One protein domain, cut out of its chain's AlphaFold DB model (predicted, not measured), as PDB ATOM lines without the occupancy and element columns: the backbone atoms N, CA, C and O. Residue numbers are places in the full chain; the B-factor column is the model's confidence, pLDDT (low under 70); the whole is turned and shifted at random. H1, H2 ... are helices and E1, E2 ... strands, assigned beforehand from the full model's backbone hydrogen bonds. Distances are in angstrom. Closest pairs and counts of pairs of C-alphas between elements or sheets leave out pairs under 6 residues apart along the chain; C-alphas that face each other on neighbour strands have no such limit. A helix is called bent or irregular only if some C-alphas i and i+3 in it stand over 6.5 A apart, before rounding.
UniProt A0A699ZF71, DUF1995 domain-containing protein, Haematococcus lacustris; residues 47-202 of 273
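AT A GLANCE: This is residues 47 to 202 of the 273 residues of the protein "DUF1995 domain-containing protein" of Haematococcus lacustris (UniProt A0A699ZF71). A strongly twisted six-strand sheet forms the core, with H1 and the arm H2b side by side over one face and H3 over the other. H4 sits near H3 and reaches the sheet with its last residues, while two long loops, residues 74 to 89 and 169 to 185, run out from the sheet. The printed part has 156 residues, with four named helices and six named strands in the order H1 E1 H2 E2 E3 E4 H3 E5 H4 E6. The mixed sheet runs E2 E3 E4 E5 E1 E6, and the class is mixed, helices and strands. The whole is compact, with a radius of gyration of the C-alphas of 15.4 A and spans of 43 by 43 by 25 A.

IN THESE COORDINATES: H1, residues 48 to 64, begins at C-alpha 48 (-19.091, -20.824, -52.943) and is 24.3 A long. E1 is residues 69 to 73. H2, residues 90 to 109, was assigned as one helix by its hydrogen bonds but is bent: C-alphas 97 and 100 are 6.8 A apart. Its arms are H2a, residues 90 to 97, 11.1 A, and H2b, residues 100 to 109, 14.3 A, at a steep tilt of 50 degrees. E2 is residues 120 to 125, 15.6 A, E3 130 to 134 and E4 138 to 142. H3, residues 146 to 157, 17.1 A, is irregular, with C-alphas 147 and 150 7.3 A apart. E5 is residues 164 to 168, H4 186 to 196, 15.3 A, and E6 199 to 202, ending at C-alpha 202 (-22.941, -32.902, -46.535).

HOW THE PARTS SIT: E2, E3 and E4 form a meander, each strand the antiparallel neighbour of the one before, with hairpins E2-E3, N 122 to O 132 at 2.8 A, and E3-E4, N 133 to O 140 at 2.8 A. Parallel pairs follow: E4 and E5, N 141 to O 166, 2.8 A; E5 and E1, N 70 to O 165, 2.9 A; E1 and E6, N 71 to O 199, 2.8 A. E4, H3, E5 is a strand-helix-strand unit, parallel neighbours joined through a helix; E5, H4, E6 is a split one, with E1 between its strands; both crossovers are right-handed. With helices on both faces, the sheet makes three layers. H1 runs along the strands, over E1 and only just E6, with 3 C-alphas on E6, at a height over the sheet of 9.3 A. H2b, on the same face, runs along E4 at 10.3 A. They touch, closest at the C-alphas of Cys 52 and Met 105, 5.5 A, the same way at 37 degrees, only just steep. H3, on the opposite face, runs along the strands at 8.6 A, over E4 and only just E5, with 3 C-alphas on E5. H4 is close to H3 but not clearly touching; the closest C-alphas are those of Leu 149 and Arg 191, 7.6 A. H4 only grazes the sheet with residues 195 to 196, as does H2a with 91 to 95, only just on it with 5 pairs of C-alphas within 10 A. Each O i to N i+4 pair is within hydrogen-bond range in H1, H2a, H2b and H4, and 6 of 8 in H3.

THE WHOLE: The C-alphas farthest apart, those of Ala 81 and Pro 159, are 44.9 A apart. The printed part has no cut. The links E1 to H2 and E5 to H4 are long. The mean pLDDT of the printed part is 90.1; residues 81 to 85 and 173 to 181 are under 70.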
ATOM      1  N   ARG A  47     -20.612 -22.251 -57.429       92.62
ATOM      2  CA  ARG A  47     -20.153 -21.105 -56.644       92.62
ATOM      3  C   ARG A  47     -20.079 -21.426 -55.146       92.62
ATOM      4  O   ARG A  47     -20.920 -22.172 -54.640       92.62
ATOM      5  N   PRO A  48     -19.161 -20.776 -54.407       93.94
ATOM      6  CA  PRO A  48     -19.091 -20.824 -52.943       93.94
ATOM      7  C   PRO A  48     -20.443 -20.637 -52.236       93.94
ATOM      8  O   PRO A  48     -20.802 -21.414 -51.355       93.94
ATOM      9  N   SER A  49     -21.227 -19.642 -52.659       94.50
ATOM     10  CA  SER A  49     -22.527 -19.326 -52.060       94.50
ATOM     11  C   SER A  49     -23.570 -20.426 -52.277       94.50
ATOM     12  O   SER A  49     -24.320 -20.739 -51.355       94.50
ATOM     13  N   GLU A  50     -23.594 -21.039 -53.464       96.06
ATOM     14  CA  GLU A  50     -24.470 -22.172 -53.789       96.06
ATOM     15  C   GLU A  50     -24.143 -23.374 -52.893       96.06
ATOM     16  O   GLU A  50     -25.051 -24.000 -52.344       96.06
ATOM     17  N   GLN A  51     -22.850 -23.638 -52.667       96.81
ATOM     18  CA  GLN A  51     -22.396 -24.686 -51.754       96.81
ATOM     19  C   GLN A  51     -22.836 -24.396 -50.317       96.81
ATOM     20  O   GLN A  51     -23.362 -25.290 -49.659       96.81
ATOM     21  N   CYS A  52     -22.680 -23.162 -49.825       97.38
ATOM     22  CA  CYS A  52     -23.135 -22.799 -48.480       97.38
ATOM     23  C   CYS A  52     -24.640 -23.027 -48.299       97.38
ATOM     24  O   CYS A  52     -25.054 -23.547 -47.263       97.38
ATOM     25  N   VAL A  53     -25.459 -22.655 -49.289       97.50
ATOM     26  CA  VAL A  53     -26.916 -22.865 -49.249       97.50
ATOM     27  C   VAL A  53     -27.239 -24.358 -49.215       97.50
ATOM     28  O   VAL A  53     -27.999 -24.797 -48.350       97.50
ATOM     29  N   GLN A  54     -26.632 -25.148 -50.103       97.69
ATOM     30  CA  GLN A  54     -26.877 -26.588 -50.186       97.69
ATOM     31  C   GLN A  54     -26.425 -27.324 -48.913       97.69
ATOM     32  O   GLN A  54     -27.184 -28.123 -48.361       97.69
ATOM     33  N   ALA A  55     -25.234 -27.010 -48.398       98.31
ATOM     34  CA  ALA A  55     -24.701 -27.603 -47.177       98.31
ATOM     35  C   ALA A  55     -25.523 -27.223 -45.940       98.31
ATOM     36  O   ALA A  55     -25.819 -28.078 -45.107       98.31
ATOM     37  N   THR A  56     -25.952 -25.960 -45.835       98.19
ATOM     38  CA  THR A  56     -26.811 -25.507 -44.732       98.19
ATOM     39  C   THR A  56     -28.153 -26.230 -44.739       98.19
ATOM     40  O   THR A  56     -28.577 -26.725 -43.696       98.19
ATOM     41  N   ALA A  57     -28.794 -26.344 -45.906       97.81
ATOM     42  CA  ALA A  57     -30.065 -27.048 -46.037       97.81
ATOM     43  C   ALA A  57     -29.942 -28.527 -45.632       97.81
ATOM     44  O   ALA A  57     -30.819 -29.055 -44.948       97.81
ATOM     45  N   ALA A  58     -28.833 -29.180 -45.993       97.94
ATOM     46  CA  ALA A  58     -28.564 -30.563 -45.611       97.94
ATOM     47  C   ALA A  58     -28.367 -30.727 -44.095       97.94
ATOM     48  O   ALA A  58     -28.945 -31.630 -43.485       97.94
ATOM     49  N   VAL A  59     -27.596 -29.827 -43.475       98.38
ATOM     50  CA  VAL A  59     -27.373 -29.808 -42.021       98.38
ATOM     51  C   VAL A  59     -28.674 -29.562 -41.261       98.38
ATOM     52  O   VAL A  59     -28.968 -30.253 -40.284       98.38
ATOM     53  N   GLU A  60     -29.479 -28.603 -41.718       97.81
ATOM     54  CA  GLU A  60     -30.775 -28.278 -41.130       97.81
ATOM     55  C   GLU A  60     -31.762 -29.447 -41.252       97.81
ATOM     56  O   GLU A  60     -32.428 -29.794 -40.276       97.81
ATOM     57  N   ALA A  61     -31.843 -30.087 -42.422       96.69
ATOM     58  CA  ALA A  61     -32.692 -31.258 -42.626       96.69
ATOM     59  C   ALA A  61     -32.280 -32.416 -41.703       96.69
ATOM     60  O   ALA A  61     -33.132 -33.017 -41.044       96.69
ATOM     61  N   ALA A  62     -30.975 -32.680 -41.594       96.44
ATOM     62  CA  ALA A  62     -30.450 -33.700 -40.696       96.44
ATOM     63  C   ALA A  62     -30.735 -33.362 -39.223       96.44
ATOM     64  O   ALA A  62     -31.196 -34.224 -38.473       96.44
ATOM     65  N   TRP A  63     -30.559 -32.102 -38.817       97.31
ATOM     66  CA  TRP A  63     -30.890 -31.625 -37.473       97.31
ATOM     67  C   TRP A  63     -32.373 -31.849 -37.145       97.31
ATOM     68  O   TRP A  63     -32.697 -32.452 -36.122       97.31
ATOM     69  N   LYS A  64     -33.277 -31.468 -38.054       96.00
ATOM     70  CA  LYS A  64     -34.728 -31.684 -37.908       96.00
ATOM     71  C   LYS A  64     -35.112 -33.165 -37.847       96.00
ATOM     72  O   LYS A  64     -36.150 -33.496 -37.281       96.00
ATOM     73  N   SER A  65     -34.285 -34.055 -38.398       94.44
ATOM     74  CA  SER A  65     -34.446 -35.512 -38.282       94.44
ATOM     75  C   SER A  65     -33.860 -36.118 -36.995       94.44
ATOM     76  O   SER A  65     -33.958 -37.326 -36.795       94.44
ATOM     77  N   GLY A  66     -33.281 -35.299 -36.108       95.38
ATOM     78  CA  GLY A  66     -32.687 -35.728 -34.836       95.38
ATOM     79  C   GLY A  66     -31.193 -36.057 -34.906       95.38
ATOM     80  O   GLY A  66     -30.640 -36.600 -33.951       95.38
ATOM     81  N   CYS A  67     -30.511 -35.733 -36.009       95.62
ATOM     82  CA  CYS A  67     -29.071 -35.940 -36.136       95.62
ATOM     83  C   CYS A  67     -28.286 -34.842 -35.394       95.62
ATOM     84  O   CYS A  67     -28.094 -33.734 -35.904       95.62
ATOM     85  N   ALA A  68     -27.835 -35.166 -34.178       95.75
ATOM     86  CA  ALA A  68     -27.129 -34.246 -33.282       95.75
ATOM     87  C   ALA A  68     -25.624 -34.094 -33.580       95.75
ATOM     88  O   ALA A  68     -25.033 -33.078 -33.229       95.75
ATOM     89  N   ARG A  69     -24.988 -35.088 -34.214       97.94
ATOM     90  CA  ARG A  69     -23.555 -35.076 -34.556       97.94
ATOM     91  C   ARG A  69     -23.385 -35.253 -36.054       97.94
ATOM     92  O   ARG A  69     -23.752 -36.289 -36.605       97.94
ATOM     93  N   GLN A  70     -22.841 -34.234 -36.705       98.19
ATOM     94  CA  GLN A  70     -22.836 -34.127 -38.157       98.19
ATOM     95  C   GLN A  70     -21.432 -33.894 -38.707       98.19
ATOM     96  O   GLN A  70     -20.650 -33.133 -38.140       98.19
ATOM     97  N   ARG A  71     -21.123 -34.524 -39.837       97.62
ATOM     98  CA  ARG A  71     -19.899 -34.306 -40.604       97.62
ATOM     99  C   ARG A  71     -20.231 -33.609 -41.915       97.62
ATOM    100  O   ARG A  71     -21.088 -34.071 -42.670       97.62
ATOM    101  N   VAL A  72     -19.509 -32.530 -42.175       98.31
ATOM    102  CA  VAL A  72     -19.599 -31.729 -43.391       98.31
ATOM    103  C   VAL A  72     -18.233 -31.710 -44.066       98.31
ATOM    104  O   VAL A  72     -17.227 -31.423 -43.427       98.31
ATOM    105  N   GLU A  73     -18.202 -31.994 -45.361       97.25
ATOM    106  CA  GLU A  73     -17.020 -31.827 -46.205       97.25
ATOM    107  C   GLU A  73     -17.334 -30.788 -47.285       97.25
ATOM    108  O   GLU A  73     -18.201 -31.008 -48.133       97.25
ATOM    109  N   LEU A  74     -16.671 -29.636 -47.221       97.31
ATOM    110  CA  LEU A  74     -16.807 -28.542 -48.177       97.31
ATOM    111  C   LEU A  74     -15.664 -28.580 -49.186       97.31
ATOM    112  O   LEU A  74     -14.497 -28.716 -48.815       97.31
ATOM    113  N   LEU A  75     -15.994 -28.354 -50.453       94.94
ATOM    114  CA  LEU A  75     -15.003 -28.075 -51.478       94.94
ATOM    115  C   LEU A  75     -14.432 -26.677 -51.247       94.94
ATOM    116  O   LEU A  75     -15.171 -25.686 -51.241       94.94
ATOM    117  N   LEU A  76     -13.119 -26.598 -51.057       93.06
ATOM    118  CA  LEU A  76     -12.441 -25.331 -50.823       93.06
ATOM    119  C   LEU A  76     -12.361 -24.518 -52.122       93.06
ATOM    120  O   LEU A  76     -11.971 -25.066 -53.156       93.06
ATOM    121  N   PRO A  77     -12.707 -23.219 -52.103       88.38
ATOM    122  CA  PRO A  77     -12.497 -22.360 -53.254       88.38
ATOM    123  C   PRO A  77     -10.997 -22.175 -53.471       88.38
ATOM    124  O   PRO A  77     -10.263 -21.883 -52.526       88.38
ATOM    125  N   LEU A  78     -10.546 -22.310 -54.716       83.06
ATOM    126  CA  LEU A  78      -9.159 -22.021 -55.070       83.06
ATOM    127  C   LEU A  78      -8.898 -20.525 -54.865       83.06
ATOM    128  O   LEU A  78      -9.628 -19.680 -55.387       83.06
ATOM    129  N   ILE A  79      -7.872 -20.201 -54.078       76.31
ATOM    130  CA  ILE A  79      -7.464 -18.824 -53.789       76.31
ATOM    131  C   ILE A  79      -6.011 -18.610 -54.214       76.31
ATOM    132  O   ILE A  79      -5.126 -19.370 -53.835       76.31
ATOM    133  N   GLY A  80      -5.749 -17.545 -54.973       70.56
ATOM    134  CA  GLY A  80      -4.410 -17.268 -55.501       70.56
ATOM    135  C   GLY A  80      -4.002 -18.242 -56.613       70.56
ATOM    136  O   GLY A  80      -4.829 -18.618 -57.437       70.56
ATOM    137  N   ALA A  81      -2.725 -18.629 -56.643       62.22
ATOM    138  CA  ALA A  81      -2.134 -19.497 -57.671       62.22
ATOM    139  C   ALA A  81      -2.277 -21.008 -57.371       62.22
ATOM    140  O   ALA A  81      -1.408 -21.795 -57.724       62.22
ATOM    141  N   THR A  82      -3.341 -21.403 -56.674       65.62
ATOM    142  CA  THR A  82      -3.583 -22.776 -56.196       65.62
ATOM    143  C   THR A  82      -4.338 -23.583 -57.261       65.62
ATOM    144  O   THR A  82      -5.398 -23.143 -57.710       65.62
ATOM    145  N   ASP A  83      -3.811 -24.750 -57.664       68.62
ATOM    146  CA  ASP A  83      -4.558 -25.767 -58.439       68.62
ATOM    147  C   ASP A  83      -5.221 -26.768 -57.474       68.62
ATOM    148  O   ASP A  83      -4.999 -26.732 -56.266       68.62
ATOM    149  N   LEU A  84      -6.062 -27.657 -57.999       65.94
ATOM    150  CA  LEU A  84      -6.940 -28.553 -57.246       65.94
ATOM    151  C   LEU A  84      -6.267 -29.312 -56.085       65.94
ATOM    152  O   LEU A  84      -6.910 -29.504 -55.054       65.94
ATOM    153  N   ASP A  85      -4.988 -29.664 -56.234       65.56
ATOM    154  CA  ASP A  85      -4.218 -30.455 -55.268       65.56
ATOM    155  C   ASP A  85      -2.986 -29.713 -54.701       65.56
ATOM    156  O   ASP A  85      -2.220 -30.297 -53.937       65.56
ATOM    157  N   ASP A  86      -2.785 -28.431 -55.038       76.44
ATOM    158  CA  ASP A  86      -1.580 -27.675 -54.663       76.44
ATOM    159  C   ASP A  86      -1.906 -26.461 -53.782       76.44
ATOM    160  O   ASP A  86      -2.249 -25.375 -54.259       76.44
ATOM    161  N   TRP A  87      -1.793 -26.657 -52.465       82.00
ATOM    162  CA  TRP A  87      -1.936 -25.614 -51.447       82.00
ATOM    163  C   TRP A  87      -0.551 -25.221 -50.912       82.00
ATOM    164  O   TRP A  87      -0.150 -25.728 -49.861       82.00
ATOM    165  N   PRO A  88       0.189 -24.309 -51.574       79.50
ATOM    166  CA  PRO A  88       1.564 -23.971 -51.192       79.50
ATOM    167  C   PRO A  88       1.668 -23.344 -49.795       79.50
ATOM    168  O   PRO A  88       2.684 -23.479 -49.121       79.50
ATOM    169  N   GLY A  89       0.611 -22.674 -49.324       80.38
ATOM    170  CA  GLY A  89       0.509 -22.164 -47.955       80.38
ATOM    171  C   GLY A  89      -0.079 -23.165 -46.951       80.38
ATOM    172  O   GLY A  89      -0.410 -22.774 -45.827       80.38
ATOM    173  N   GLY A  90      -0.253 -24.426 -47.357       88.19
ATOM    174  CA  GLY A  90      -0.736 -25.530 -46.535       88.19
ATOM    175  C   GLY A  90      -2.089 -25.270 -45.872       88.19
ATOM    176  O   GLY A  90      -2.939 -24.527 -46.375       88.19
ATOM    177  N   VAL A  91      -2.276 -25.866 -44.694       87.94
ATOM    178  CA  VAL A  91      -3.534 -25.816 -43.932       87.94
ATOM    179  C   VAL A  91      -3.957 -24.390 -43.554       87.94
ATOM    180  O   VAL A  91      -5.143 -24.074 -43.546       87.94
ATOM    181  N   ARG A  92      -3.008 -23.466 -43.344       91.44
ATOM    182  CA  ARG A  92      -3.321 -22.052 -43.061       91.44
ATOM    183  C   ARG A  92      -3.941 -21.347 -44.268       91.44
ATOM    184  O   ARG A  92      -4.832 -20.514 -44.103       91.44
ATOM    185  N   GLN A  93      -3.487 -21.662 -45.481       91.56
ATOM    186  CA  GLN A  93      -4.114 -21.153 -46.702       91.56
ATOM    187  C   GLN A  93      -5.500 -21.779 -46.900       91.56
ATOM    188  O   GLN A  93      -6.455 -21.053 -47.176       91.56
ATOM    189  N   GLN A  94      -5.635 -23.087 -46.672       93.06
ATOM    190  CA  GLN A  94      -6.932 -23.771 -46.703       93.06
ATOM    191  C   GLN A  94      -7.924 -23.164 -45.699       93.06
ATOM    192  O   GLN A  94      -9.094 -22.968 -46.024       93.06
ATOM    193  N   PHE A  95      -7.456 -22.785 -44.506       95.19
ATOM    194  CA  PHE A  95      -8.290 -22.164 -43.481       95.19
ATOM    195  C   PHE A  95      -8.851 -20.816 -43.943       95.19
ATOM    196  O   PHE A  95     -10.047 -20.560 -43.816       95.19
ATOM    197  N   LYS A  96      -8.016 -19.981 -44.578       94.12
ATOM    198  CA  LYS A  96      -8.462 -18.714 -45.184       94.12
ATOM    199  C   LYS A  96      -9.521 -18.927 -46.271       94.12
ATOM    200  O   LYS A  96     -10.393 -18.078 -46.433       94.12
ATOM    201  N   ALA A  97      -9.455 -20.041 -47.001       94.25
ATOM    202  CA  ALA A  97     -10.435 -20.388 -48.027       94.25
ATOM    203  C   ALA A  97     -11.759 -20.903 -47.433       94.25
ATOM    204  O   ALA A  97     -12.833 -20.539 -47.916       94.25
ATOM    205  N   ILE A  98     -11.702 -21.735 -46.387       96.19
ATOM    206  CA  ILE A  98     -12.893 -22.362 -45.798       96.19
ATOM    207  C   ILE A  98     -13.641 -21.445 -44.828       96.19
ATOM    208  O   ILE A  98     -14.868 -21.510 -44.749       96.19
ATOM    209  N   GLN A  99     -12.934 -20.582 -44.094       96.31
ATOM    210  CA  GLN A  99     -13.521 -19.774 -43.027       96.31
ATOM    211  C   GLN A  99     -14.739 -18.953 -43.500       96.31
ATOM    212  O   GLN A  99     -15.784 -19.049 -42.851       96.31
ATOM    213  N   PRO A 100     -14.700 -18.230 -44.642       96.25
ATOM    214  CA  PRO A 100     -15.862 -17.481 -45.121       96.25
ATOM    215  C   PRO A 100     -17.078 -18.365 -45.430       96.25
ATOM    216  O   PRO A 100     -18.212 -17.961 -45.155       96.25
ATOM    217  N   LEU A 101     -16.853 -19.577 -45.962       97.44
ATOM    218  CA  LEU A 101     -17.923 -20.543 -46.231       97.44
ATOM    219  C   LEU A 101     -18.603 -20.971 -44.932       97.44
ATOM    220  O   LEU A 101     -19.833 -20.959 -44.835       97.44
ATOM    221  N   VAL A 102     -17.794 -21.332 -43.933       97.69
ATOM    222  CA  VAL A 102     -18.290 -21.787 -42.635       97.69
ATOM    223  C   VAL A 102     -19.053 -20.664 -41.959       97.69
ATOM    224  O   VAL A 102     -20.208 -20.854 -41.602       97.69
ATOM    225  N   GLU A 103     -18.487 -19.465 -41.861       97.00
ATOM    226  CA  GLU A 103     -19.180 -18.336 -41.246       97.00
ATOM    227  C   GLU A 103     -20.521 -18.023 -41.928       97.00
ATOM    228  O   GLU A 103     -21.502 -17.720 -41.245       97.00
ATOM    229  N   GLN A 104     -20.603 -18.129 -43.258       97.06
ATOM    230  CA  GLN A 104     -21.861 -17.966 -43.987       97.06
ATOM    231  C   GLN A 104     -22.880 -19.062 -43.641       97.06
ATOM    232  O   GLN A 104     -24.049 -18.747 -43.388       97.06
ATOM    233  N   MET A 105     -22.455 -20.328 -43.596       97.56
ATOM    234  CA  MET A 105     -23.315 -21.438 -43.174       97.56
ATOM    235  C   MET A 105     -23.816 -21.229 -41.745       97.56
ATOM    236  O   MET A 105     -25.018 -21.283 -41.487       97.56
ATOM    237  N   LEU A 106     -22.910 -20.920 -40.816       96.50
ATOM    238  CA  LEU A 106     -23.255 -20.751 -39.412       96.50
ATOM    239  C   LEU A 106     -24.183 -19.548 -39.197       96.50
ATOM    240  O   LEU A 106     -25.126 -19.650 -38.417       96.50
ATOM    241  N   ARG A 107     -23.995 -18.428 -39.915       96.12
ATOM    242  CA  ARG A 107     -24.930 -17.284 -39.882       96.12
ATOM    243  C   ARG A 107     -26.362 -17.692 -40.236       96.12
ATOM    244  O   ARG A 107     -27.296 -17.184 -39.616       96.12
ATOM    245  N   THR A 108     -26.515 -18.608 -41.187       96.25
ATOM    246  CA  THR A 108     -27.819 -19.116 -41.629       96.25
ATOM    247  C   THR A 108     -28.391 -20.123 -40.628       96.25
ATOM    248  O   THR A 108     -29.541 -19.987 -40.222       96.25
ATOM    249  N   LEU A 109     -27.580 -21.068 -40.135       95.75
ATOM    250  CA  LEU A 109     -28.006 -22.059 -39.132       95.75
ATOM    251  C   LEU A 109     -28.507 -21.423 -37.833       95.75
ATOM    252  O   LEU A 109     -29.446 -21.928 -37.228       95.75
ATOM    253  N   LYS A 110     -27.947 -20.279 -37.427       95.12
ATOM    254  CA  LYS A 110     -28.412 -19.523 -36.250       95.12
ATOM    255  C   LYS A 110     -29.851 -19.026 -36.355       95.12
ATOM    256  O   LYS A 110     -30.407 -18.629 -35.338       95.12
ATOM    257  N   GLN A 111     -30.423 -18.982 -37.556       94.62
ATOM    258  CA  GLN A 111     -31.818 -18.591 -37.768       94.62
ATOM    259  C   GLN A 111     -32.782 -19.772 -37.595       94.62
ATOM    260  O   GLN A 111     -33.990 -19.571 -37.508       94.62
ATOM    261  N   VAL A 112     -32.264 -21.002 -37.524       94.75
ATOM    262  CA  VAL A 112     -33.064 -22.212 -37.328       94.75
ATOM    263  C   VAL A 112     -33.515 -22.310 -35.872       94.75
ATOM    264  O   VAL A 112     -32.738 -22.091 -34.938       94.75
ATOM    265  N   GLU A 113     -34.779 -22.683 -35.679       94.19
ATOM    266  CA  GLU A 113     -35.357 -22.906 -34.357       94.19
ATOM    267  C   GLU A 113     -34.554 -23.919 -33.531       94.19
ATOM    268  O   GLU A 113     -34.264 -25.033 -33.972       94.19
ATOM    269  N   GLY A 114     -34.173 -23.516 -32.317       93.38
ATOM    270  CA  GLY A 114     -33.386 -24.327 -31.396       93.38
ATOM    271  C   GLY A 114     -31.872 -24.200 -31.570       93.38
ATOM    272  O   GLY A 114     -31.154 -24.728 -30.724       93.38
ATOM    273  N   LEU A 115     -31.392 -23.491 -32.601       95.12
ATOM    274  CA  LEU A 115     -29.968 -23.248 -32.878       95.12
ATOM    275  C   LEU A 115     -29.570 -21.767 -32.732       95.12
ATOM    276  O   LEU A 115     -28.471 -21.372 -33.115       95.12
ATOM    277  N   GLN A 116     -30.429 -20.927 -32.155       94.19
ATOM    278  CA  GLN A 116     -30.105 -19.521 -31.914       94.19
ATOM    279  C   GLN A 116     -29.013 -19.347 -30.843       94.19
ATOM    280  O   GLN A 116     -28.856 -20.173 -29.938       94.19
ATOM    281  N   GLY A 117     -28.300 -18.219 -30.911       90.38
ATOM    282  CA  GLY A 117     -27.324 -17.791 -29.902       90.38
ATOM    283  C   GLY A 117     -26.180 -16.975 -30.497       90.38
ATOM    284  O   GLY A 117     -26.037 -16.902 -31.713       90.38
ATOM    285  N   ALA A 118     -25.345 -16.345 -29.671       92.06
ATOM    286  CA  ALA A 118     -24.081 -15.777 -30.145       92.06
ATOM    287  C   ALA A 118     -23.081 -16.906 -30.441       92.06
ATOM    288  O   ALA A 118     -23.055 -17.908 -29.731       92.06
ATOM    289  N   LEU A 119     -22.281 -16.741 -31.497       93.81
ATOM    290  CA  LEU A 119     -21.177 -17.647 -31.797       93.81
ATOM    291  C   LEU A 119     -19.885 -17.001 -31.339       93.81
ATOM    292  O   LEU A 119     -19.586 -15.884 -31.755       93.81
ATOM    293  N   VAL A 120     -19.138 -17.725 -30.523       95.44
ATOM    294  CA  VAL A 120     -17.810 -17.335 -30.074       95.44
ATOM    295  C   VAL A 120     -16.797 -18.193 -30.831       95.44
ATOM    296  O   VAL A 120     -16.870 -19.421 -30.721       95.44
ATOM    297  N   PRO A 121     -15.906 -17.589 -31.636       95.81
ATOM    298  CA  PRO A 121     -14.790 -18.306 -32.229       95.81
ATOM    299  C   PRO A 121     -13.711 -18.577 -31.170       95.81
ATOM    300  O   PRO A 121     -13.390 -17.715 -30.355       95.81
ATOM    301  N   GLU A 122     -13.132 -19.767 -31.208       96.31
ATOM    302  CA  GLU A 122     -12.023 -20.211 -30.372       96.31
ATOM    303  C   GLU A 122     -11.030 -20.970 -31.256       96.31
ATOM    304  O   GLU A 122     -11.400 -21.938 -31.923       96.31
ATOM    305  N   LEU A 123      -9.763 -20.562 -31.259       96.44
ATOM    306  CA  LEU A 123      -8.708 -21.317 -31.930       96.44
ATOM    307  C   LEU A 123      -8.247 -22.446 -31.003       96.44
ATOM    308  O   LEU A 123      -7.848 -22.202 -29.866       96.44
ATOM    309  N   TRP A 124      -8.361 -23.686 -31.463       96.94
ATOM    310  CA  TRP A 124      -7.949 -24.870 -30.713       96.94
ATOM    311  C   TRP A 124      -6.500 -25.249 -30.995       96.94
ATOM    312  O   TRP A 124      -5.823 -25.692 -30.072       96.94
ATOM    313  N   ASP A 125      -6.043 -25.039 -32.229       94.69
ATOM    314  CA  ASP A 125      -4.660 -25.252 -32.651       94.69
ATOM    315  C   ASP A 125      -4.309 -24.267 -33.780       94.69
ATOM    316  O   ASP A 125      -4.979 -24.240 -34.813       94.69
ATOM    317  N   ASP A 126      -3.289 -23.428 -33.580       91.38
ATOM    318  CA  ASP A 126      -2.821 -22.476 -34.601       91.38
ATOM    319  C   ASP A 126      -1.950 -23.142 -35.678       91.38
ATOM    320  O   ASP A 126      -1.936 -22.698 -36.828       91.38
ATOM    321  N   GLY A 127      -1.223 -24.205 -35.324       90.81
ATOM    322  CA  GLY A 127      -0.357 -24.941 -36.244       90.81
ATOM    323  C   GLY A 127      -1.171 -25.662 -37.311       90.81
ATOM    324  O   GLY A 127      -0.919 -25.477 -38.502       90.81
ATOM    325  N   ASP A 128      -2.204 -26.376 -36.866       90.94
ATOM    326  CA  ASP A 128      -3.100 -27.162 -37.720       90.94
ATOM    327  C   ASP A 128      -4.364 -26.392 -38.154       90.94
ATOM    328  O   ASP A 128      -5.242 -26.936 -38.823       90.94
ATOM    329  N   ALA A 129      -4.460 -25.110 -37.784       95.19
ATOM    330  CA  ALA A 129      -5.591 -24.226 -38.071       95.19
ATOM    331  C   ALA A 129      -6.958 -24.814 -37.656       95.19
ATOM    332  O   ALA A 129      -7.955 -24.709 -38.378       95.19
ATOM    333  N   VAL A 130      -7.012 -25.413 -36.463       97.56
ATOM    334  CA  VAL A 130      -8.240 -25.969 -35.888       97.56
ATOM    335  C   VAL A 130      -8.997 -24.866 -35.167       97.56
ATOM    336  O   VAL A 130      -8.523 -24.332 -34.164       97.56
ATOM    337  N   ALA A 131     -10.203 -24.549 -35.631       97.88
ATOM    338  CA  ALA A 131     -11.052 -23.529 -35.018       97.88
ATOM    339  C   ALA A 131     -12.419 -24.088 -34.631       97.88
ATOM    340  O   ALA A 131     -13.031 -24.849 -35.376       97.88
ATOM    341  N   CYS A 132     -12.932 -23.655 -33.487       98.19
ATOM    342  CA  CYS A 132     -14.262 -23.973 -32.997       98.19
ATOM    343  C   CYS A 132     -15.117 -22.708 -32.944       98.19
ATOM    344  O   CYS A 132     -14.712 -21.692 -32.395       98.19
ATOM    345  N   TYR A 133     -16.326 -22.783 -33.481       98.19
ATOM    346  CA  TYR A 133     -17.361 -21.774 -33.313       98.19
ATOM    347  C   TYR A 133     -18.412 -22.347 -32.384       98.19
ATOM    348  O   TYR A 133     -19.037 -23.353 -32.718       98.19
ATOM    349  N   ARG A 134     -18.631 -21.712 -31.234       95.44
ATOM    350  CA  ARG A 134     -19.512 -22.255 -30.200       95.44
ATOM    351  C   ARG A 134     -20.599 -21.280 -29.777       95.44
ATOM    352  O   ARG A 134     -20.348 -20.099 -29.563       95.44
ATOM    353  N   SER A 135     -21.801 -21.811 -29.599       93.44
ATOM    354  CA  SER A 135     -22.911 -21.192 -28.872       93.44
ATOM    355  C   SER A 135     -23.397 -22.135 -27.764       93.44
ATOM    356  O   SER A 135     -22.851 -23.225 -27.577       93.44
ATOM    357  N   ALA A 136     -24.449 -21.741 -27.043       90.94
ATOM    358  CA  ALA A 136     -25.100 -22.614 -26.066       90.94
ATOM    359  C   ALA A 136     -25.785 -23.835 -26.711       90.94
ATOM    360  O   ALA A 136     -25.836 -24.899 -26.104       90.94
ATOM    361  N   ASN A 137     -26.318 -23.692 -27.932       93.38
ATOM    362  CA  ASN A 137     -27.139 -24.725 -28.569       93.38
ATOM    363  C   ASN A 137     -26.408 -25.512 -29.657       93.38
ATOM    364  O   ASN A 137     -26.763 -26.660 -29.912       93.38
ATOM    365  N   PHE A 138     -25.404 -24.925 -30.305       94.81
ATOM    366  CA  PHE A 138     -24.639 -25.613 -31.341       94.81
ATOM    367  C   PHE A 138     -23.168 -25.211 -31.362       94.81
ATOM    368  O   PHE A 138     -22.811 -24.101 -30.954       94.81
ATOM    369  N   ALA A 139     -22.334 -26.110 -31.879       97.62
ATOM    370  CA  ALA A 139     -20.934 -25.844 -32.161       97.62
ATOM    371  C   ALA A 139     -20.508 -26.431 -33.513       97.62
ATOM    372  O   ALA A 139     -21.063 -27.430 -33.971       97.62
ATOM    373  N   ALA A 140     -19.507 -25.814 -34.133       98.38
ATOM    374  CA  ALA A 140     -18.880 -26.289 -35.357       98.38
ATOM    375  C   ALA A 140     -17.356 -26.232 -35.222       98.38
ATOM    376  O   ALA A 140     -16.821 -25.191 -34.842       98.38
ATOM    377  N   VAL A 141     -16.668 -27.326 -35.541       98.56
ATOM    378  CA  VAL A 141     -15.206 -27.429 -35.474       98.56
ATOM    379  C   VAL A 141     -14.652 -27.626 -36.879       98.56
ATOM    380  O   VAL A 141     -15.005 -28.591 -37.556       98.56
ATOM    381  N   ILE A 142     -13.811 -26.696 -37.320       98.38
ATOM    382  CA  ILE A 142     -13.120 -26.705 -38.610       98.38
ATOM    383  C   ILE A 142     -11.800 -27.453 -38.457       98.38
ATOM    384  O   ILE A 142     -11.071 -27.204 -37.498       98.38
ATOM    385  N   PHE A 143     -11.503 -28.331 -39.415       97.06
ATOM    386  CA  PHE A 143     -10.250 -29.078 -39.517       97.06
ATOM    387  C   PHE A 143      -9.850 -29.864 -38.263       97.06
ATOM    388  O   PHE A 143      -8.661 -29.936 -37.971       97.06
ATOM    389  N   PRO A 144     -10.775 -30.482 -37.498       96.88
ATOM    390  CA  PRO A 144     -10.348 -31.241 -36.335       96.88
ATOM    391  C   PRO A 144      -9.364 -32.344 -36.757       96.88
ATOM    392  O   PRO A 144      -9.536 -33.014 -37.779       96.88
ATOM    393  N   THR A 145      -8.322 -32.492 -35.950       93.75
ATOM    394  CA  THR A 145      -7.205 -33.432 -36.111       93.75
ATOM    395  C   THR A 145      -7.237 -34.503 -35.019       93.75
ATOM    396  O   THR A 145      -7.951 -34.377 -34.020       93.75
ATOM    397  N   ALA A 146      -6.430 -35.558 -35.163       90.38
ATOM    398  CA  ALA A 146      -6.326 -36.597 -34.140       90.38
ATOM    399  C   ALA A 146      -5.864 -36.053 -32.770       90.38
ATOM    400  O   ALA A 146      -6.306 -36.560 -31.737       90.38
ATOM    401  N   SER A 147      -5.032 -35.002 -32.745       90.56
ATOM    402  CA  SER A 147      -4.565 -34.343 -31.514       90.56
ATOM    403  C   SER A 147      -5.671 -33.561 -30.795       90.56
ATOM    404  O   SER A 147      -5.647 -33.443 -29.573       90.56
ATOM    405  N   THR A 148      -6.684 -33.083 -31.523       94.75
ATOM    406  CA  THR A 148      -7.814 -32.320 -30.957       94.75
ATOM    407  C   THR A 148      -9.035 -33.179 -30.613       94.75
ATOM    408  O   THR A 148     -10.027 -32.661 -30.093       94.75
ATOM    409  N   LEU A 149      -8.976 -34.499 -30.835       93.19
ATOM    410  CA  LEU A 149     -10.095 -35.413 -30.580       93.19
ATOM    411  C   LEU A 149     -10.557 -35.434 -29.126       93.19
ATOM    412  O   LEU A 149     -11.760 -35.479 -28.883       93.19
ATOM    413  N   ASP A 150      -9.639 -35.384 -28.163       93.06
ATOM    414  CA  ASP A 150     -10.018 -35.416 -26.746       93.06
ATOM    415  C   ASP A 150     -10.790 -34.141 -26.363       93.06
ATOM    416  O   ASP A 150     -11.810 -34.208 -25.672       93.06
ATOM    417  N   LYS A 151     -10.392 -32.987 -26.917       96.12
ATOM    418  CA  LYS A 151     -11.115 -31.712 -26.777       96.12
ATOM    419  C   LYS A 151     -12.480 -31.758 -27.472       96.12
ATOM    420  O   LYS A 151     -13.481 -31.322 -26.902       96.12
ATOM    421  N   LEU A 152     -12.550 -32.339 -28.673       97.12
ATOM    422  CA  LEU A 152     -13.806 -32.551 -29.397       97.12
ATOM    423  C   LEU A 152     -14.765 -33.469 -28.627       97.12
ATOM    424  O   LEU A 152     -15.961 -33.189 -28.551       97.12
ATOM    425  N   ARG A 153     -14.252 -34.540 -28.017       96.19
ATOM    426  CA  ARG A 153     -15.031 -35.461 -27.184       96.19
ATOM    427  C   ARG A 153     -15.544 -34.776 -25.924       96.19
ATOM    428  O   ARG A 153     -16.728 -34.890 -25.618       96.19
ATOM    429  N   GLN A 154     -14.704 -33.997 -25.244       96.12
ATOM    430  CA  GLN A 154     -15.131 -33.194 -24.097       96.12
ATOM    431  C   GLN A 154     -16.237 -32.199 -24.479       96.12
ATOM    432  O   GLN A 154     -17.189 -32.019 -23.721       96.12
ATOM    433  N   LEU A 155     -16.155 -31.584 -25.664       96.38
ATOM    434  CA  LEU A 155     -17.223 -30.733 -26.188       96.38
ATOM    435  C   LEU A 155     -18.512 -31.528 -26.465       96.38
ATOM    436  O   LEU A 155     -19.598 -31.023 -26.201       96.38
ATOM    437  N   ALA A 156     -18.403 -32.752 -26.984       96.50
ATOM    438  CA  ALA A 156     -19.535 -33.591 -27.381       96.50
ATOM    439  C   ALA A 156     -20.249 -34.308 -26.221       96.50
ATOM    440  O   ALA A 156     -21.400 -34.719 -26.384       96.50
ATOM    441  N   GLU A 157     -19.557 -34.527 -25.102       95.44
ATOM    442  CA  GLU A 157     -20.015 -35.346 -23.965       95.44
ATOM    443  C   GLU A 157     -20.039 -34.570 -22.637       95.44
ATOM    444  O   GLU A 157     -20.511 -35.082 -21.624       95.44
ATOM    445  N   GLY A 158     -19.528 -33.337 -22.619       92.88
ATOM    446  CA  GLY A 158     -19.457 -32.511 -21.418       92.88
ATOM    447  C   GLY A 158     -20.816 -31.980 -20.938       92.88
ATOM    448  O   GLY A 158     -21.807 -32.001 -21.668       92.88
ATOM    449  N   PRO A 159     -20.874 -31.394 -19.727       91.94
ATOM    450  CA  PRO A 159     -22.116 -30.867 -19.138       91.94
ATOM    451  C   PRO A 159     -22.721 -29.697 -19.927       91.94
ATOM    452  O   PRO A 159     -23.882 -29.350 -19.751       91.94
ATOM    453  N   THR A 160     -21.921 -29.077 -20.794       91.31
ATOM    454  CA  THR A 160     -22.309 -27.970 -21.674       91.31
ATOM    455  C   THR A 160     -22.326 -28.400 -23.144       91.31
ATOM    456  O   THR A 160     -22.109 -27.571 -24.034       91.31
ATOM    457  N   ALA A 161     -22.520 -29.701 -23.400       94.94
ATOM    458  CA  ALA A 161     -22.561 -30.248 -24.745       94.94
ATOM    459  C   ALA A 161     -23.644 -29.545 -25.582       94.94
ATOM    460  O   ALA A 161     -24.781 -29.393 -25.122       94.94
ATOM    461  N   PRO A 162     -23.305 -29.092 -26.798       95.25
ATOM    462  CA  PRO A 162     -24.282 -28.482 -27.679       95.25
ATOM    463  C   PRO A 162     -25.304 -29.525 -28.145       95.25
ATOM    464  O   PRO A 162     -25.001 -30.712 -28.257       95.25
ATOM    465  N   LYS A 163     -26.505 -29.066 -28.500       96.25
ATOM    466  CA  LYS A 163     -27.535 -29.922 -29.102       96.25
ATOM    467  C   LYS A 163     -27.138 -30.395 -30.502       96.25
ATOM    468  O   LYS A 163     -27.460 -31.517 -30.876       96.25
ATOM    469  N   LEU A 164     -26.441 -29.539 -31.252       97.88
ATOM    470  CA  LEU A 164     -25.874 -29.847 -32.563       97.88
ATOM    471  C   LEU A 164     -24.358 -29.623 -32.554       97.88
ATOM    472  O   LEU A 164     -23.890 -28.515 -32.297       97.88
ATOM    473  N   LEU A 165     -23.593 -30.658 -32.882       98.44
ATOM    474  CA  LEU A 165     -22.150 -30.588 -33.073       98.44
ATOM    475  C   LEU A 165     -21.793 -30.952 -34.512       98.44
ATOM    476  O   LEU A 165     -22.124 -32.041 -34.984       98.44
ATOM    477  N   ILE A 166     -21.093 -30.050 -35.192       98.56
ATOM    478  CA  ILE A 166     -20.664 -30.223 -36.578       98.56
ATOM    479  C   ILE A 166     -19.139 -30.309 -36.617       98.56
ATOM    480  O   ILE A 166     -18.459 -29.458 -36.046       98.56
ATOM    481  N   ILE A 167     -18.592 -31.297 -37.317       98.50
ATOM    482  CA  ILE A 167     -17.191 -31.286 -37.752       98.50
ATOM    483  C   ILE A 167     -17.130 -30.960 -39.239       98.50
ATOM    484  O   ILE A 167     -17.914 -31.494 -40.026       98.50
ATOM    485  N   ILE A 168     -16.219 -30.069 -39.614       98.50
ATOM    486  CA  ILE A 168     -16.091 -29.539 -40.969       98.50
ATOM    487  C   ILE A 168     -14.687 -29.850 -41.480       98.50
ATOM    488  O   ILE A 168     -13.709 -29.414 -40.874       98.50
ATOM    489  N   ASN A 169     -14.603 -30.594 -42.583       96.75
ATOM    490  CA  ASN A 169     -13.358 -31.006 -43.242       96.75
ATOM    491  C   ASN A 169     -12.324 -31.616 -42.264       96.75
ATOM    492  O   ASN A 169     -11.214 -31.104 -42.156       96.75
ATOM    493  N   PRO A 170     -12.662 -32.665 -41.490       95.19
ATOM    494  CA  PRO A 170     -11.700 -33.288 -40.575       95.19
ATOM    495  C   PRO A 170     -10.430 -33.748 -41.307       95.19
ATOM    496  O   PRO A 170     -10.512 -34.271 -42.417       95.19
ATOM    497  N   GLN A 171      -9.276 -33.591 -40.657       90.25
ATOM    498  CA  GLN A 171      -7.942 -33.805 -41.244       90.25
ATOM    499  C   GLN A 171      -7.373 -35.212 -40.985       90.25
ATOM    500  O   GLN A 171      -6.210 -35.469 -41.271       90.25
ATOM    501  N   TRP A 172      -8.161 -36.123 -40.407       84.94
ATOM    502  CA  TRP A 172      -7.749 -37.510 -40.174       84.94
ATOM    503  C   TRP A 172      -8.227 -38.447 -41.285       84.94
ATOM    504  O   TRP A 172      -9.334 -38.304 -41.821       84.94
ATOM    505  N   GLU A 173      -7.451 -39.490 -41.547       68.75
ATOM    506  CA  GLU A 173      -7.834 -40.580 -42.434       68.75
ATOM    507  C   GLU A 173      -8.325 -41.786 -41.629       68.75
ATOM    508  O   GLU A 173      -7.599 -42.441 -40.883       68.75
ATOM    509  N   SER A 174      -9.614 -42.102 -41.777       55.00
ATOM    510  CA  SER A 174     -10.236 -43.244 -41.093       55.00
ATOM    511  C   SER A 174     -10.001 -44.576 -41.821       55.00
ATOM    512  O   SER A 174     -10.224 -45.634 -41.242       55.00
ATOM    513  N   GLN A 175      -9.592 -44.538 -43.094       48.16
ATOM    514  CA  GLN A 175      -9.375 -45.704 -43.956       48.16
ATOM    515  C   GLN A 175      -8.257 -45.388 -44.958       48.16
ATOM    516  O   GLN A 175      -8.352 -44.377 -45.643       48.16
ATOM    517  N   GLY A 176      -7.238 -46.249 -45.069       42.47
ATOM    518  CA  GLY A 176      -6.244 -46.177 -46.153       42.47
ATOM    519  C   GLY A 176      -4.771 -46.120 -45.738       42.47
ATOM    520  O   GLY A 176      -3.935 -46.576 -46.512       42.47
ATOM    521  N   ASN A 177      -4.438 -45.675 -44.522       42.94
ATOM    522  CA  ASN A 177      -3.043 -45.622 -44.068       42.94
ATOM    523  C   ASN A 177      -2.588 -46.901 -43.350       42.94
ATOM    524  O   ASN A 177      -3.329 -47.500 -42.567       42.94
ATOM    525  N   LEU A 178      -1.327 -47.293 -43.592       46.31
ATOM    526  CA  LEU A 178      -0.649 -48.421 -42.929       46.31
ATOM    527  C   LEU A 178      -0.604 -48.240 -41.396       46.31
ATOM    528  O   LEU A 178      -0.569 -49.218 -40.651       46.31
ATOM    529  N   VAL A 179      -0.662 -46.987 -40.932       51.81
ATOM    530  CA  VAL A 179      -0.784 -46.583 -39.529       51.81
ATOM    531  C   VAL A 179      -1.957 -45.607 -39.425       51.81
ATOM    532  O   VAL A 179      -2.002 -44.617 -40.144       51.81
ATOM    533  N   SER A 180      -2.925 -45.897 -38.555       64.50
ATOM    534  CA  SER A 180      -4.055 -44.997 -38.296       64.50
ATOM    535  C   SER A 180      -3.590 -43.761 -37.522       64.50
ATOM    536  O   SER A 180      -2.877 -43.901 -36.526       64.50
ATOM    537  N   ASP A 181      -4.093 -42.579 -37.891       67.25
ATOM    538  CA  ASP A 181      -3.876 -41.323 -37.148       67.25
ATOM    539  C   ASP A 181      -4.373 -41.400 -35.692       67.25
ATOM    540  O   ASP A 181      -4.008 -40.594 -34.836       67.25
ATOM    541  N   PHE A 182      -5.204 -42.395 -35.377       77.75
ATOM    542  CA  PHE A 182      -5.778 -42.601 -34.052       77.75
ATOM    543  C   PHE A 182      -4.919 -43.471 -33.126       77.75
ATOM    544  O   PHE A 182      -5.327 -43.732 -31.991       77.75
ATOM    545  N   GLY A 183      -3.729 -43.885 -33.571       74.94
ATOM    546  CA  GLY A 183      -2.792 -44.696 -32.798       74.94
ATOM    547  C   GLY A 183      -3.051 -46.200 -32.916       74.94
ATOM    548  O   GLY A 183      -3.548 -46.692 -33.930       74.94
ATOM    549  N   ILE A 184      -2.683 -46.954 -31.874       71.81
ATOM    550  CA  ILE A 184      -2.700 -48.426 -31.868       71.81
ATOM    551  C   ILE A 184      -3.589 -49.002 -30.757       71.81
ATOM    552  O   ILE A 184      -3.762 -48.409 -29.691       71.81
ATOM    553  N   GLY A 185      -4.133 -50.197 -30.999       80.62
ATOM    554  CA  GLY A 185      -4.847 -50.979 -29.986       80.62
ATOM    555  C   GLY A 185      -6.196 -50.378 -29.546       80.62
ATOM    556  O   GLY A 185      -6.905 -49.792 -30.365       80.62
ATOM    557  N   PRO A 186      -6.589 -50.522 -28.264       81.50
ATOM    558  CA  PRO A 186      -7.907 -50.101 -27.771       81.50
ATOM    559  C   PRO A 186      -8.209 -48.605 -27.941       81.50
ATOM    560  O   PRO A 186      -9.361 -48.230 -28.156       81.50
ATOM    561  N   TRP A 187      -7.183 -47.752 -27.880       80.44
ATOM    562  CA  TRP A 187      -7.319 -46.302 -28.054       80.44
ATOM    563  C   TRP A 187      -7.786 -45.929 -29.461       80.44
ATOM    564  O   TRP A 187      -8.654 -45.069 -29.615       80.44
ATOM    565  N   ARG A 188      -7.277 -46.638 -30.476       83.38
ATOM    566  CA  ARG A 188      -7.710 -46.489 -31.866       83.38
ATOM    567  C   ARG A 188      -9.197 -46.799 -32.009       83.38
ATOM    568  O   ARG A 188      -9.939 -45.964 -32.509       83.38
ATOM    569  N   ALA A 189      -9.638 -47.954 -31.505       83.44
ATOM    570  CA  ALA A 189     -11.031 -48.384 -31.614       83.44
ATOM    571  C   ALA A 189     -12.002 -47.392 -30.948       83.44
ATOM    572  O   ALA A 189     -13.065 -47.106 -31.491       83.44
ATOM    573  N   GLN A 190     -11.630 -46.822 -29.797       86.00
ATOM    574  CA  GLN A 190     -12.448 -45.810 -29.117       86.00
ATOM    575  C   GLN A 190     -12.550 -44.506 -29.916       86.00
ATOM    576  O   GLN A 190     -13.633 -43.930 -30.021       86.00
ATOM    577  N   ARG A 191     -11.437 -44.041 -30.494       88.62
ATOM    578  CA  ARG A 191     -11.404 -42.828 -31.323       88.62
ATOM    579  C   ARG A 191     -12.175 -43.015 -32.626       88.62
ATOM    580  O   ARG A 191     -12.991 -42.162 -32.966       88.62
ATOM    581  N   GLU A 192     -11.996 -44.149 -33.300       88.19
ATOM    582  CA  GLU A 192     -12.770 -44.518 -34.491       88.19
ATOM    583  C   GLU A 192     -14.267 -44.611 -34.172       88.19
ATOM    584  O   GLU A 192     -15.078 -44.041 -34.899       88.19
ATOM    585  N   ALA A 193     -14.643 -45.245 -33.055       88.88
ATOM    586  CA  ALA A 193     -16.035 -45.330 -32.619       88.88
ATOM    587  C   ALA A 193     -16.636 -43.946 -32.335       88.88
ATOM    588  O   ALA A 193     -17.766 -43.673 -32.734       88.88
ATOM    589  N   PHE A 194     -15.883 -43.050 -31.689       92.44
ATOM    590  CA  PHE A 194     -16.329 -41.680 -31.453       92.44
ATOM    591  C   PHE A 194     -16.517 -40.906 -32.765       92.44
ATOM    592  O   PHE A 194     -17.576 -40.313 -32.977       92.44
ATOM    593  N   VAL A 195     -15.541 -40.950 -33.678       91.81
ATOM    594  CA  VAL A 195     -15.635 -40.301 -34.998       91.81
ATOM    595  C   VAL A 195     -16.803 -40.868 -35.812       91.81
ATOM    596  O   VAL A 195     -17.524 -40.106 -36.452       91.81
ATOM    597  N   ALA A 196     -17.061 -42.174 -35.727       90.06
ATOM    598  CA  ALA A 196     -18.192 -42.823 -36.388       90.06
ATOM    599  C   ALA A 196     -19.566 -42.355 -35.867       90.06
ATOM    600  O   ALA A 196     -20.575 -42.574 -36.534       90.06
ATOM    601  N   THR A 197     -19.631 -41.670 -34.714       94.31
ATOM    602  CA  THR A 197     -20.886 -41.067 -34.229       94.31
ATOM    603  C   THR A 197     -21.317 -39.845 -35.046       94.31
ATOM    604  O   THR A 197     -22.469 -39.424 -34.945       94.31
ATOM    605  N   PHE A 198     -20.425 -39.276 -35.863       95.56
ATOM    606  CA  PHE A 198     -20.737 -38.162 -36.750       95.56
ATOM    607  C   PHE A 198     -21.298 -38.677 -38.073       95.56
ATOM    608  O   PHE A 198     -20.584 -39.255 -38.891       95.56
ATOM    609  N   SER A 199     -22.584 -38.428 -38.309       94.69
ATOM    610  CA  SER A 199     -23.217 -38.789 -39.578       94.69
ATOM    611  C   SER A 199     -22.792 -37.813 -40.672       94.69
ATOM    612  O   SER A 199     -22.878 -36.603 -40.478       94.69
ATOM    613  N   THR A 200     -22.374 -38.309 -41.835       95.06
ATOM    614  CA  THR A 200     -22.090 -37.446 -42.991       95.06
ATOM    615  C   THR A 200     -23.382 -36.802 -43.484       95.06
ATOM    616  O   THR A 200     -24.255 -37.488 -44.009       95.06
ATOM    617  N   THR A 201     -23.518 -35.487 -43.318       97.25
ATOM    618  CA  THR A 201     -24.724 -34.743 -43.716       97.25
ATOM    619  C   THR A 201     -24.528 -33.967 -45.001       97.25
ATOM    620  O   THR A 201     -25.461 -33.873 -45.795       97.25
ATOM    621  N   TYR A 202     -23.312 -33.499 -45.263       98.12
ATOM    622  CA  TYR A 202     -22.941 -32.902 -46.535       98.12
ATOM    623  C   TYR A 202     -21.526 -33.317 -46.924       98.12
ATOM    624  O   TYR A 202     -20.640 -33.394 -46.074       98.12
TER     625      TYR A 202